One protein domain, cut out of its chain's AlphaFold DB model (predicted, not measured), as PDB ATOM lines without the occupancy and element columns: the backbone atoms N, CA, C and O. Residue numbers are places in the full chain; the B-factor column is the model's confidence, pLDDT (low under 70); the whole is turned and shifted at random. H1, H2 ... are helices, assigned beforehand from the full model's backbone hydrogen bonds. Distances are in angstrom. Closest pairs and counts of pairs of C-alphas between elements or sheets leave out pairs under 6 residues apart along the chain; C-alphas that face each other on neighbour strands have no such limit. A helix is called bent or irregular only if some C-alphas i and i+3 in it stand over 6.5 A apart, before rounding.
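Overview. This is residues 49 to 117 of the 117 residues of an uncharacterized protein of Candidatus Liptonbacteria bacterium RIFCSPLOWO2_01_FULL_52_25 (UniProt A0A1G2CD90). One long helix, H2, makes the long axis, and the helix before it, H1, meets it near its first residues, so that the two form an open V with its corner at the link between them. Beyond the other end of H2 the chain folds back in a loop, residues 84 to 94, to a short helix, H3, set off to one side of H2, and the last stretch, residues 101 to 117, passes H2 and ends on the side away from H3. The printed part has 69 residues with three named helices, H1, H2 and H3 in that order, and no named strand; its class is all helix. It is only just compact, close to loose, with a radius of gyration of the C-alphas of 13.1 A, and its C-alphas span 35 by 26 by 23 A.

Along the chain. H1 covers residues 50 to 60, from C-alpha 50 at (-20.382, -62.716, -40.747), and is 17.0 A long from first to last C-alpha. It is neither bent nor irregular, but only just: C-alphas 57 and 60 are 6.4 A apart. H2 covers residues 65 to 83, 27.2 A from C-alpha 65 at (-25.738, -46.078, -43.142) to C-alpha 83. H3 covers residues 95 to 100, 8.5 A long, and ends with C-alpha 100 at (-36.631, -45.846, -15.951).

Arrangement. H1 and H2 touch, with 9 pairs of C-alphas within 8 A. Their closest C-alphas are those of Lys 59 and Trp 65, 5.0 A apart. H2 touches H1 with residues 65 to 69 alone. The two run opposite ways at a steep tilt of 55 degrees, and their centres are 14.3 A apart. H3 touches no helix: it is apart from H1 and apart from H2. In H2 and H3 every O i to N i+4 pair is within hydrogen-bond range; in H1 4 of 7 are.

Size, cuts and confidence. The two C-alphas farthest apart are those of Val 61 and Glu 86, 35.9 A. The printed part has no cut, and it ends at Glu 117, the chain's last residue. The link from H1 to H2 is tight, with 4 residues, and the link from H2 to H3 is long, with 11. Residues 101 to 117 hold no named element, and their C-alphas lie 8 to 18 A from the mean of the C-alphas. The mean pLDDT of the printed part is 73.6, and the model's confidence is low, under 70, in residues 105 to 117.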
ATOM      1  N   THR A  49     -17.834 -61.343 -36.745       74.19
ATOM      2  CA  THR A  49     -18.848 -62.304 -37.213       74.19
ATOM      3  C   THR A  49     -19.265 -62.007 -38.668       74.19
ATOM      4  O   THR A  49     -19.109 -60.877 -39.141       74.19
ATOM      5  N   PRO A  50     -19.824 -62.981 -39.418       75.06
ATOM      6  CA  PRO A  50     -20.382 -62.716 -40.747       75.06
ATOM      7  C   PRO A  50     -21.419 -61.584 -40.749       75.06
ATOM      8  O   PRO A  50     -21.447 -60.788 -41.683       75.06
ATOM      9  N   PHE A  51     -22.218 -61.476 -39.682       72.25
ATOM     10  CA  PHE A  51     -23.165 -60.381 -39.475       72.25
ATOM     11  C   PHE A  51     -22.457 -59.034 -39.285       72.25
ATOM     12  O   PHE A  51     -22.863 -58.045 -39.893       72.25
ATOM     13  N   ASP A  52     -21.367 -58.998 -38.512       70.00
ATOM     14  CA  ASP A  52     -20.567 -57.784 -38.314       70.00
ATOM     15  C   ASP A  52     -19.948 -57.298 -39.632       70.00
ATOM     16  O   ASP A  52     -20.057 -56.128 -39.990       70.00
ATOM     17  N   ARG A  53     -19.395 -58.222 -40.430       76.38
ATOM     18  CA  ARG A  53     -18.861 -57.907 -41.766       76.38
ATOM     19  C   ARG A  53     -19.946 -57.420 -42.726       76.38
ATOM     20  O   ARG A  53     -19.735 -56.442 -43.441       76.38
ATOM     21  N   ALA A  54     -21.104 -58.080 -42.728       75.25
ATOM     22  CA  ALA A  54     -22.233 -57.701 -43.570       75.25
ATOM     23  C   ALA A  54     -22.761 -56.306 -43.213       75.25
ATOM     24  O   ALA A  54     -23.005 -55.508 -44.114       75.25
ATOM     25  N   ILE A  55     -22.876 -55.976 -41.920       73.88
ATOM     26  CA  ILE A  55     -23.277 -54.633 -41.483       73.88
ATOM     27  C   ILE A  55     -22.170 -53.605 -41.728       73.88
ATOM     28  O   ILE A  55     -22.472 -52.491 -42.153       73.88
ATOM     29  N   GLY A  56     -20.899 -53.956 -41.535       73.50
ATOM     30  CA  GLY A  56     -19.761 -53.087 -41.847       73.50
ATOM     31  C   GLY A  56     -19.745 -52.647 -43.312       73.50
ATOM     32  O   GLY A  56     -19.510 -51.474 -43.602       73.50
ATOM     33  N   ALA A  57     -20.114 -53.540 -44.235       75.00
ATOM     34  CA  ALA A  57     -20.271 -53.205 -45.651       75.00
ATOM     35  C   ALA A  57     -21.359 -52.138 -45.908       75.00
ATOM     36  O   ALA A  57     -21.274 -51.390 -46.883       75.00
ATOM     37  N   LEU A  58     -22.348 -52.007 -45.012       77.00
ATOM     38  CA  LEU A  58     -23.419 -51.008 -45.109       77.00
ATOM     39  C   LEU A  58     -22.959 -49.587 -44.754       77.00
ATOM     40  O   LEU A  58     -23.650 -48.634 -45.116       77.00
ATOM     41  N   LYS A  59     -21.802 -49.417 -44.089       73.81
ATOM     42  CA  LYS A  59     -21.239 -48.097 -43.731       73.81
ATOM     43  C   LYS A  59     -21.101 -47.183 -44.951       73.81
ATOM     44  O   LYS A  59     -21.307 -45.978 -44.842       73.81
ATOM     45  N   ASN A  60     -20.791 -47.760 -46.110       76.06
ATOM     46  CA  ASN A  60     -20.525 -47.018 -47.341       76.06
ATOM     47  C   ASN A  60     -21.774 -46.820 -48.219       76.06
ATOM     48  O   ASN A  60     -21.676 -46.231 -49.292       76.06
ATOM     49  N   VAL A  61     -22.950 -47.292 -47.787       79.50
ATOM     50  CA  VAL A  61     -24.206 -47.173 -48.539       79.50
ATOM     51  C   VAL A  61     -25.094 -46.119 -47.866       79.50
ATOM     52  O   VAL A  61     -25.623 -46.387 -46.789       79.50
ATOM     53  N   PRO A  62     -25.337 -44.939 -48.473       73.56
ATOM     54  CA  PRO A  62     -26.009 -43.812 -47.807       73.56
ATOM     55  C   PRO A  62     -27.376 -44.144 -47.195       73.56
ATOM     56  O   PRO A  62     -27.709 -43.687 -46.103       73.56
ATOM     57  N   VAL A  63     -28.160 -44.984 -47.874       77.62
ATOM     58  CA  VAL A  63     -29.496 -45.400 -47.414       77.62
ATOM     59  C   VAL A  63     -29.411 -46.366 -46.227       77.62
ATOM     60  O   VAL A  63     -30.260 -46.338 -45.337       77.62
ATOM     61  N   LEU A  64     -28.366 -47.192 -46.178       75.88
ATOM     62  CA  LEU A  64     -28.188 -48.241 -45.169       75.88
ATOM     63  C   LEU A  64     -27.252 -47.807 -44.034       75.88
ATOM     64  O   LEU A  64     -27.219 -48.441 -42.981       75.88
ATOM     65  N   TRP A  65     -26.585 -46.661 -44.174       73.69
ATOM     66  CA  TRP A  65     -25.738 -46.078 -43.142       73.69
ATOM     67  C   TRP A  65     -26.494 -45.811 -41.834       73.69
ATOM     68  O   TRP A  65     -25.926 -45.928 -40.751       73.69
ATOM     69  N   ARG A  66     -27.802 -45.521 -41.897       76.31
ATOM     70  CA  ARG A  66     -28.640 -45.377 -40.691       76.31
ATOM     71  C   ARG A  66     -28.742 -46.678 -39.894       76.31
ATOM     72  O   ARG A  66     -28.795 -46.613 -38.670       76.31
ATOM     73  N   ILE A  67     -28.746 -47.828 -40.571       73.75
ATOM     74  CA  ILE A  67     -28.783 -49.158 -39.945       73.75
ATOM     75  C   ILE A  67     -27.450 -49.424 -39.248       73.75
ATOM     76  O   ILE A  67     -27.433 -49.768 -38.069       73.75
ATOM     77  N   TRP A  68     -26.340 -49.170 -39.946       75.06
ATOM     78  CA  TRP A  68     -25.002 -49.258 -39.364       75.06
ATOM     79  C   TRP A  68     -24.861 -48.342 -38.134       75.06
ATOM     80  O   TRP A  68     -24.523 -48.804 -37.050       75.06
ATOM     81  N   ARG A  69     -25.247 -47.063 -38.250       74.06
ATOM     82  CA  ARG A  69     -25.182 -46.087 -37.150       74.06
ATOM     83  C   ARG A  69     -26.057 -46.493 -35.954       74.06
ATOM     84  O   ARG A  69     -25.662 -46.290 -34.808       74.06
ATOM     85  N   ALA A  70     -27.246 -47.043 -36.201       76.56
ATOM     86  CA  ALA A  70     -28.124 -47.535 -35.141       76.56
ATOM     87  C   ALA A  70     -27.493 -48.713 -34.386       76.56
ATOM     88  O   ALA A  70     -27.555 -48.742 -33.157       76.56
ATOM     89  N   ARG A  71     -26.834 -49.632 -35.103       77.50
ATOM     90  CA  ARG A  71     -26.098 -50.746 -34.501       77.50
ATOM     91  C   ARG A  71     -24.934 -50.267 -33.635       77.50
ATOM     92  O   ARG A  71     -24.824 -50.708 -32.497       77.50
ATOM     93  N   GLU A  72     -24.092 -49.367 -34.135       77.12
ATOM     94  CA  GLU A  72     -22.965 -48.852 -33.342       77.12
ATOM     95  C   GLU A  72     -23.456 -48.100 -32.099       77.12
ATOM     96  O   GLU A  72     -22.922 -48.258 -31.001       77.12
ATOM     97  N   GLY A  73     -24.569 -47.372 -32.227       77.81
ATOM     98  CA  GLY A  73     -25.253 -46.782 -31.081       77.81
ATOM     99  C   GLY A  73     -25.771 -47.808 -30.064       77.81
ATOM    100  O   GLY A  73     -25.853 -47.474 -28.880       77.81
ATOM    101  N   LEU A  74     -26.126 -49.019 -30.500       78.44
ATOM    102  CA  LEU A  74     -26.542 -50.129 -29.637       78.44
ATOM    103  C   LEU A  74     -25.347 -50.751 -28.913       78.44
ATOM    104  O   LEU A  74     -25.407 -50.948 -27.705       78.44
ATOM    105  N   LYS A  75     -24.247 -50.992 -29.639       79.19
ATOM    106  CA  LYS A  75     -22.976 -51.469 -29.074       79.19
ATOM    107  C   LYS A  75     -22.468 -50.537 -27.978       79.19
ATOM    108  O   LYS A  75     -22.137 -51.007 -26.897       79.19
ATOM    109  N   ALA A  76     -22.448 -49.230 -28.242       78.50
ATOM    110  CA  ALA A  76     -21.985 -48.240 -27.274       78.50
ATOM    111  C   ALA A  76     -22.877 -48.193 -26.022       78.50
ATOM    112  O   ALA A  76     -22.365 -48.201 -24.913       78.50
ATOM    113  N   HIS A  77     -24.202 -48.200 -26.202       81.06
ATOM    114  CA  HIS A  77     -25.157 -48.227 -25.089       81.06
ATOM    115  C   HIS A  77     -24.990 -49.482 -24.227       81.06
ATOM    116  O   HIS A  77     -24.864 -49.386 -23.013       81.06
ATOM    117  N   HIS A  78     -24.900 -50.648 -24.867       82.50
ATOM    118  CA  HIS A  78     -24.689 -51.905 -24.161       82.50
ATOM    119  C   HIS A  78     -23.336 -51.961 -23.453       82.50
ATOM    120  O   HIS A  78     -23.231 -52.501 -22.362       82.50
ATOM    121  N   ARG A  79     -22.282 -51.380 -24.035       79.69
ATOM    122  CA  ARG A  79     -20.974 -51.309 -23.374       79.69
ATOM    123  C   ARG A  79     -21.047 -50.514 -22.068       79.69
ATOM    124  O   ARG A  79     -20.485 -50.973 -21.082       79.69
ATOM    125  N   THR A  80     -21.787 -49.403 -22.031       80.75
ATOM    126  CA  THR A  80     -21.999 -48.637 -20.791       80.75
ATOM    127  C   THR A  80     -22.586 -49.500 -19.673       80.75
ATOM    128  O   THR A  80     -22.179 -49.362 -18.522       80.75
ATOM    129  N   HIS A  81     -23.493 -50.422 -20.005       83.50
ATOM    130  CA  HIS A  81     -24.052 -51.371 -19.042       83.50
ATOM    131  C   HIS A  81     -22.989 -52.317 -18.453       83.50
ATOM    132  O   HIS A  81     -23.040 -52.646 -17.272       83.50
ATOM    133  N   HIS A  82     -21.979 -52.718 -19.234       83.19
ATOM    134  CA  HIS A  82     -20.849 -53.514 -18.719       83.19
ATOM    135  C   HIS A  82     -19.889 -52.700 -17.844       83.19
ATOM    136  O   HIS A  82     -19.209 -53.273 -16.997       83.19
ATOM    137  N   GLU A  83     -19.827 -51.381 -18.028       83.19
ATOM    138  CA  GLU A  83     -19.018 -50.487 -17.190       83.19
ATOM    139  C   GLU A  83     -19.703 -50.174 -15.855       83.19
ATOM    140  O   GLU A  83     -19.043 -50.115 -14.816       83.19
ATOM    141  N   VAL A  84     -21.022 -49.959 -15.880       81.88
ATOM    142  CA  VAL A  84     -21.835 -49.674 -14.695       81.88
ATOM    143  C   VAL A  84     -23.149 -50.438 -14.807       81.88
ATOM    144  O   VAL A  84     -24.055 -50.034 -15.537       81.88
ATOM    145  N   VAL A  85     -23.247 -51.532 -14.055       79.00
ATOM    146  CA  VAL A  85     -24.324 -52.526 -14.173       79.00
ATOM    147  C   VAL A  85     -25.710 -51.911 -13.971       79.00
ATOM    148  O   VAL A  85     -26.666 -52.394 -14.559       79.00
ATOM    149  N   GLU A  86     -25.837 -50.836 -13.192       82.81
ATOM    150  CA  GLU A  86     -27.106 -50.163 -12.888       82.81
ATOM    151  C   GLU A  86     -27.664 -49.277 -14.019       82.81
ATOM    152  O   GLU A  86     -28.766 -48.737 -13.882       82.81
ATOM    153  N   TRP A  87     -26.934 -49.102 -15.120       85.50
ATOM    154  CA  TRP A  87     -27.331 -48.232 -16.230       85.50
ATOM    155  C   TRP A  87     -27.514 -49.023 -17.526       85.50
ATOM    156  O   TRP A  87     -26.942 -50.097 -17.702       85.50
ATOM    157  N   ASP A  88     -28.299 -48.454 -18.446       84.25
ATOM    158  CA  ASP A  88     -28.395 -48.881 -19.846       84.25
ATOM    159  C   ASP A  88     -28.767 -50.367 -20.061       84.25
ATOM    160  O   ASP A  88     -28.235 -51.050 -20.936       84.25
ATOM    161  N   PHE A  89     -29.725 -50.873 -19.281       83.25
ATOM    162  CA  PHE A  89     -30.196 -52.264 -19.355       83.25
ATOM    163  C   PHE A  89     -30.967 -52.586 -20.647       83.25
ATOM    164  O   PHE A  89     -31.116 -53.754 -21.025       83.25
ATOM    165  N   GLY A  90     -31.528 -51.574 -21.311       81.00
ATOM    166  CA  GLY A  90     -32.345 -51.703 -22.510       81.00
ATOM    167  C   GLY A  90     -31.536 -52.082 -23.745       81.00
ATOM    168  O   GLY A  90     -31.222 -51.259 -24.600       81.00
ATOM    169  N   PHE A  91     -31.295 -53.376 -23.930       75.75
ATOM    170  CA  PHE A  91     -30.473 -53.832 -25.048       75.75
ATOM    171  C   PHE A  91     -31.084 -53.586 -26.437       75.75
ATOM    172  O   PHE A  91     -30.374 -53.221 -27.362       75.75
ATOM    173  N   SER A  92     -32.388 -53.813 -26.632       71.62
ATOM    174  CA  SER A  92     -33.032 -53.706 -27.956       71.62
ATOM    175  C   SER A  92     -33.553 -52.300 -28.266       71.62
ATOM    176  O   SER A  92     -33.872 -51.986 -29.415       71.62
ATOM    177  N   SER A  93     -33.641 -51.433 -27.254       75.75
ATOM    178  CA  SER A  93     -33.960 -50.019 -27.409       75.75
ATOM    179  C   SER A  93     -33.594 -49.249 -26.143       75.75
ATOM    180  O   SER A  93     -33.737 -49.765 -25.044       75.75
ATOM    181  N   ARG A  94     -33.288 -47.960 -26.302       81.38
ATOM    182  CA  ARG A  94     -33.019 -47.029 -25.189       81.38
ATOM    183  C   ARG A  94     -34.287 -46.540 -24.476       81.38
ATOM    184  O   ARG A  94     -34.211 -45.672 -23.610       81.38
ATOM    185  N   LEU A  95     -35.473 -46.954 -24.930       82.25
ATOM    186  CA  LEU A  95     -36.736 -46.421 -24.417       82.25
ATOM    187  C   LEU A  95     -36.989 -46.839 -22.959       82.25
ATOM    188  O   LEU A  95     -37.270 -45.941 -22.167       82.25
ATOM    189  N   PRO A  96     -36.851 -48.124 -22.573       82.81
ATOM    190  CA  PRO A  96     -36.968 -48.543 -21.181       82.81
ATOM    191  C   PRO A  96     -36.055 -47.747 -20.252       82.81
ATOM    192  O   PRO A  96     -36.532 -47.267 -19.232       82.81
ATOM    193  N   ASP A  97     -34.801 -47.496 -20.636       85.25
ATOM    194  CA  ASP A  97     -33.873 -46.748 -19.782       85.25
ATOM    195  C   ASP A  97     -34.214 -45.266 -19.671       85.25
ATOM    196  O   ASP A  97     -34.047 -44.651 -18.619       85.25
ATOM    197  N   LYS A  98     -34.739 -44.669 -20.745       84.50
ATOM    198  CA  LYS A  98     -35.252 -43.295 -20.690       84.50
ATOM    199  C   LYS A  98     -36.449 -43.188 -19.751       84.50
ATOM    200  O   LYS A  98     -36.547 -42.213 -19.012       84.50
ATOM    201  N   LEU A  99     -37.345 -44.175 -19.781       87.81
ATOM    202  CA  LEU A  99     -38.515 -44.223 -18.904       87.81
ATOM    203  C   LEU A  99     -38.118 -44.526 -17.452       87.81
ATOM    204  O   LEU A  99     -38.635 -43.895 -16.534       87.81
ATOM    205  N   GLY A 100     -37.165 -45.438 -17.252       86.25
ATOM    206  CA  GLY A 100     -36.631 -45.846 -15.951       86.25
ATOM    207  C   GLY A 100     -35.588 -44.898 -15.361       86.25
ATOM    208  O   GLY A 100     -35.160 -45.104 -14.232       86.25
ATOM    209  N   LYS A 101     -35.191 -43.847 -16.097       86.94
ATOM    210  CA  LYS A 101     -34.109 -42.911 -15.738       86.94
ATOM    211  C   LYS A 101     -32.755 -43.595 -15.486       86.94
ATOM    212  O   LYS A 101     -31.924 -43.058 -14.764       86.94
ATOM    213  N   THR A 102     -32.531 -44.732 -16.134       87.25
ATOM    214  CA  THR A 102     -31.272 -45.493 -16.153       87.25
ATOM    215  C   THR A 102     -30.498 -45.265 -17.450       87.25
ATOM    216  O   THR A 102     -29.526 -45.960 -17.722       87.25
ATOM    217  N   PHE A 103     -30.923 -44.302 -18.280       85.19
ATOM    218  CA  PHE A 103     -30.261 -43.995 -19.546       85.19
ATOM    219  C   PHE A 103     -29.028 -43.123 -19.331       85.19
ATOM    220  O   PHE A 103     -29.140 -41.993 -18.840       85.19
ATOM    221  N   ARG A 104     -27.880 -43.591 -19.816       78.62
ATOM    222  CA  ARG A 104     -26.657 -42.805 -19.903       78.62
ATOM    223  C   ARG A 104     -26.302 -42.586 -21.379       78.62
ATOM    224  O   ARG A 104     -26.170 -43.525 -22.162       78.62
ATOM    225  N   PRO A 105     -26.184 -41.326 -21.832       67.69
ATOM    226  CA  PRO A 105     -25.748 -41.070 -23.193       67.69
ATOM    227  C   PRO A 105     -24.308 -41.557 -23.362       67.69
ATOM    228  O   PRO A 105     -23.440 -41.210 -22.562       67.69
ATOM    229  N   ALA A 106     -24.061 -42.329 -24.422       63.75
ATOM    230  CA  ALA A 106     -22.708 -42.709 -24.804       63.75
ATOM    231  C   ALA A 106     -21.830 -41.451 -25.004       63.75
ATOM    232  O   ALA A 106     -22.349 -40.422 -25.468       63.75
ATOM    233  N   PRO A 107     -20.527 -41.499 -24.670       57.47
ATOM    234  CA  PRO A 107     -19.590 -40.419 -24.952       57.47
ATOM    235  C   PRO A 107     -19.619 -40.002 -26.432       57.47
ATOM    236  O   PRO A 107     -19.887 -40.794 -27.334       57.47
ATOM    237  N   LYS A 108     -19.403 -38.702 -26.671       52.91
ATOM    238  CA  LYS A 108     -19.522 -38.068 -28.000       52.91
ATOM    239  C   LYS A 108     -18.411 -38.466 -28.971       52.91
ATOM    240  O   LYS A 108     -18.569 -38.237 -30.168       52.91
ATOM    241  N   ASP A 109     -17.311 -39.000 -28.459       55.47
ATOM    242  CA  ASP A 109     -16.169 -39.431 -29.244       55.47
ATOM    243  C   ASP A 109     -16.118 -40.958 -29.272       55.47
ATOM    244  O   ASP A 109     -16.083 -41.602 -28.225       55.47
ATOM    245  N   PHE A 110     -16.145 -41.526 -30.479       52.31
ATOM    246  CA  PHE A 110     -16.040 -42.967 -30.668       52.31
ATOM    247  C   PHE A 110     -14.582 -43.452 -30.775       52.31
ATOM    248  O   PHE A 110     -14.359 -44.658 -30.818       52.31
ATOM    249  N   SER A 111     -13.595 -42.546 -30.785       52.84
ATOM    250  CA  SER A 111     -12.161 -42.875 -30.866       52.84
ATOM    251  C   SER A 111     -11.658 -43.669 -29.654       52.84
ATOM    252  O   SER A 111     -10.739 -44.479 -29.765       52.84
ATOM    253  N   GLU A 112     -12.303 -43.518 -28.493       44.25
ATOM    254  CA  GLU A 112     -12.028 -44.349 -27.317       44.25
ATOM    255  C   GLU A 112     -12.472 -45.807 -27.509       44.25
ATOM    256  O   GLU A 112     -11.949 -46.699 -26.839       44.25
ATOM    257  N   TYR A 113     -13.379 -46.074 -28.454       46.47
ATOM    258  CA  TYR A 113     -13.854 -47.421 -28.763       46.47
ATOM    259  C   TYR A 113     -12.989 -48.163 -29.789       46.47
ATOM    260  O   TYR A 113     -13.046 -49.391 -29.805       46.47
ATOM    261  N   GLU A 114     -12.162 -47.461 -30.571       45.00
ATOM    262  CA  GLU A 114     -11.188 -48.056 -31.509       45.00
ATOM    263  C   GLU A 114      -9.939 -48.610 -30.797       45.00
ATOM    264  O   GLU A 114      -9.194 -49.394 -31.371       45.00
ATOM    265  N   LYS A 115      -9.706 -48.256 -29.524       39.25
ATOM    266  CA  LYS A 115      -8.523 -48.700 -28.754       39.25
ATOM    267  C   LYS A 115      -8.532 -50.181 -28.351       39.25
ATOM    268  O   LYS A 115      -7.562 -50.641 -27.753       39.25
ATOM    269  N   PHE A 116      -9.620 -50.897 -28.619       39.03
ATOM    270  CA  PHE A 116      -9.817 -52.288 -28.205       39.03
ATOM    271  C   PHE A 116     -10.122 -53.232 -29.384       39.03
ATOM    272  O   PHE A 116     -10.566 -54.354 -29.142       39.03
ATOM    273  N   GLU A 117      -9.912 -52.781 -30.629       38.69
ATOM    274  CA  GLU A 117      -9.839 -53.656 -31.814       38.69
ATOM    275  C   GLU A 117      -8.406 -54.134 -32.076       38.69
ATOM    276  O   GLU A 117      -7.463 -53.322 -31.923       38.69
TER     277      GLU A 117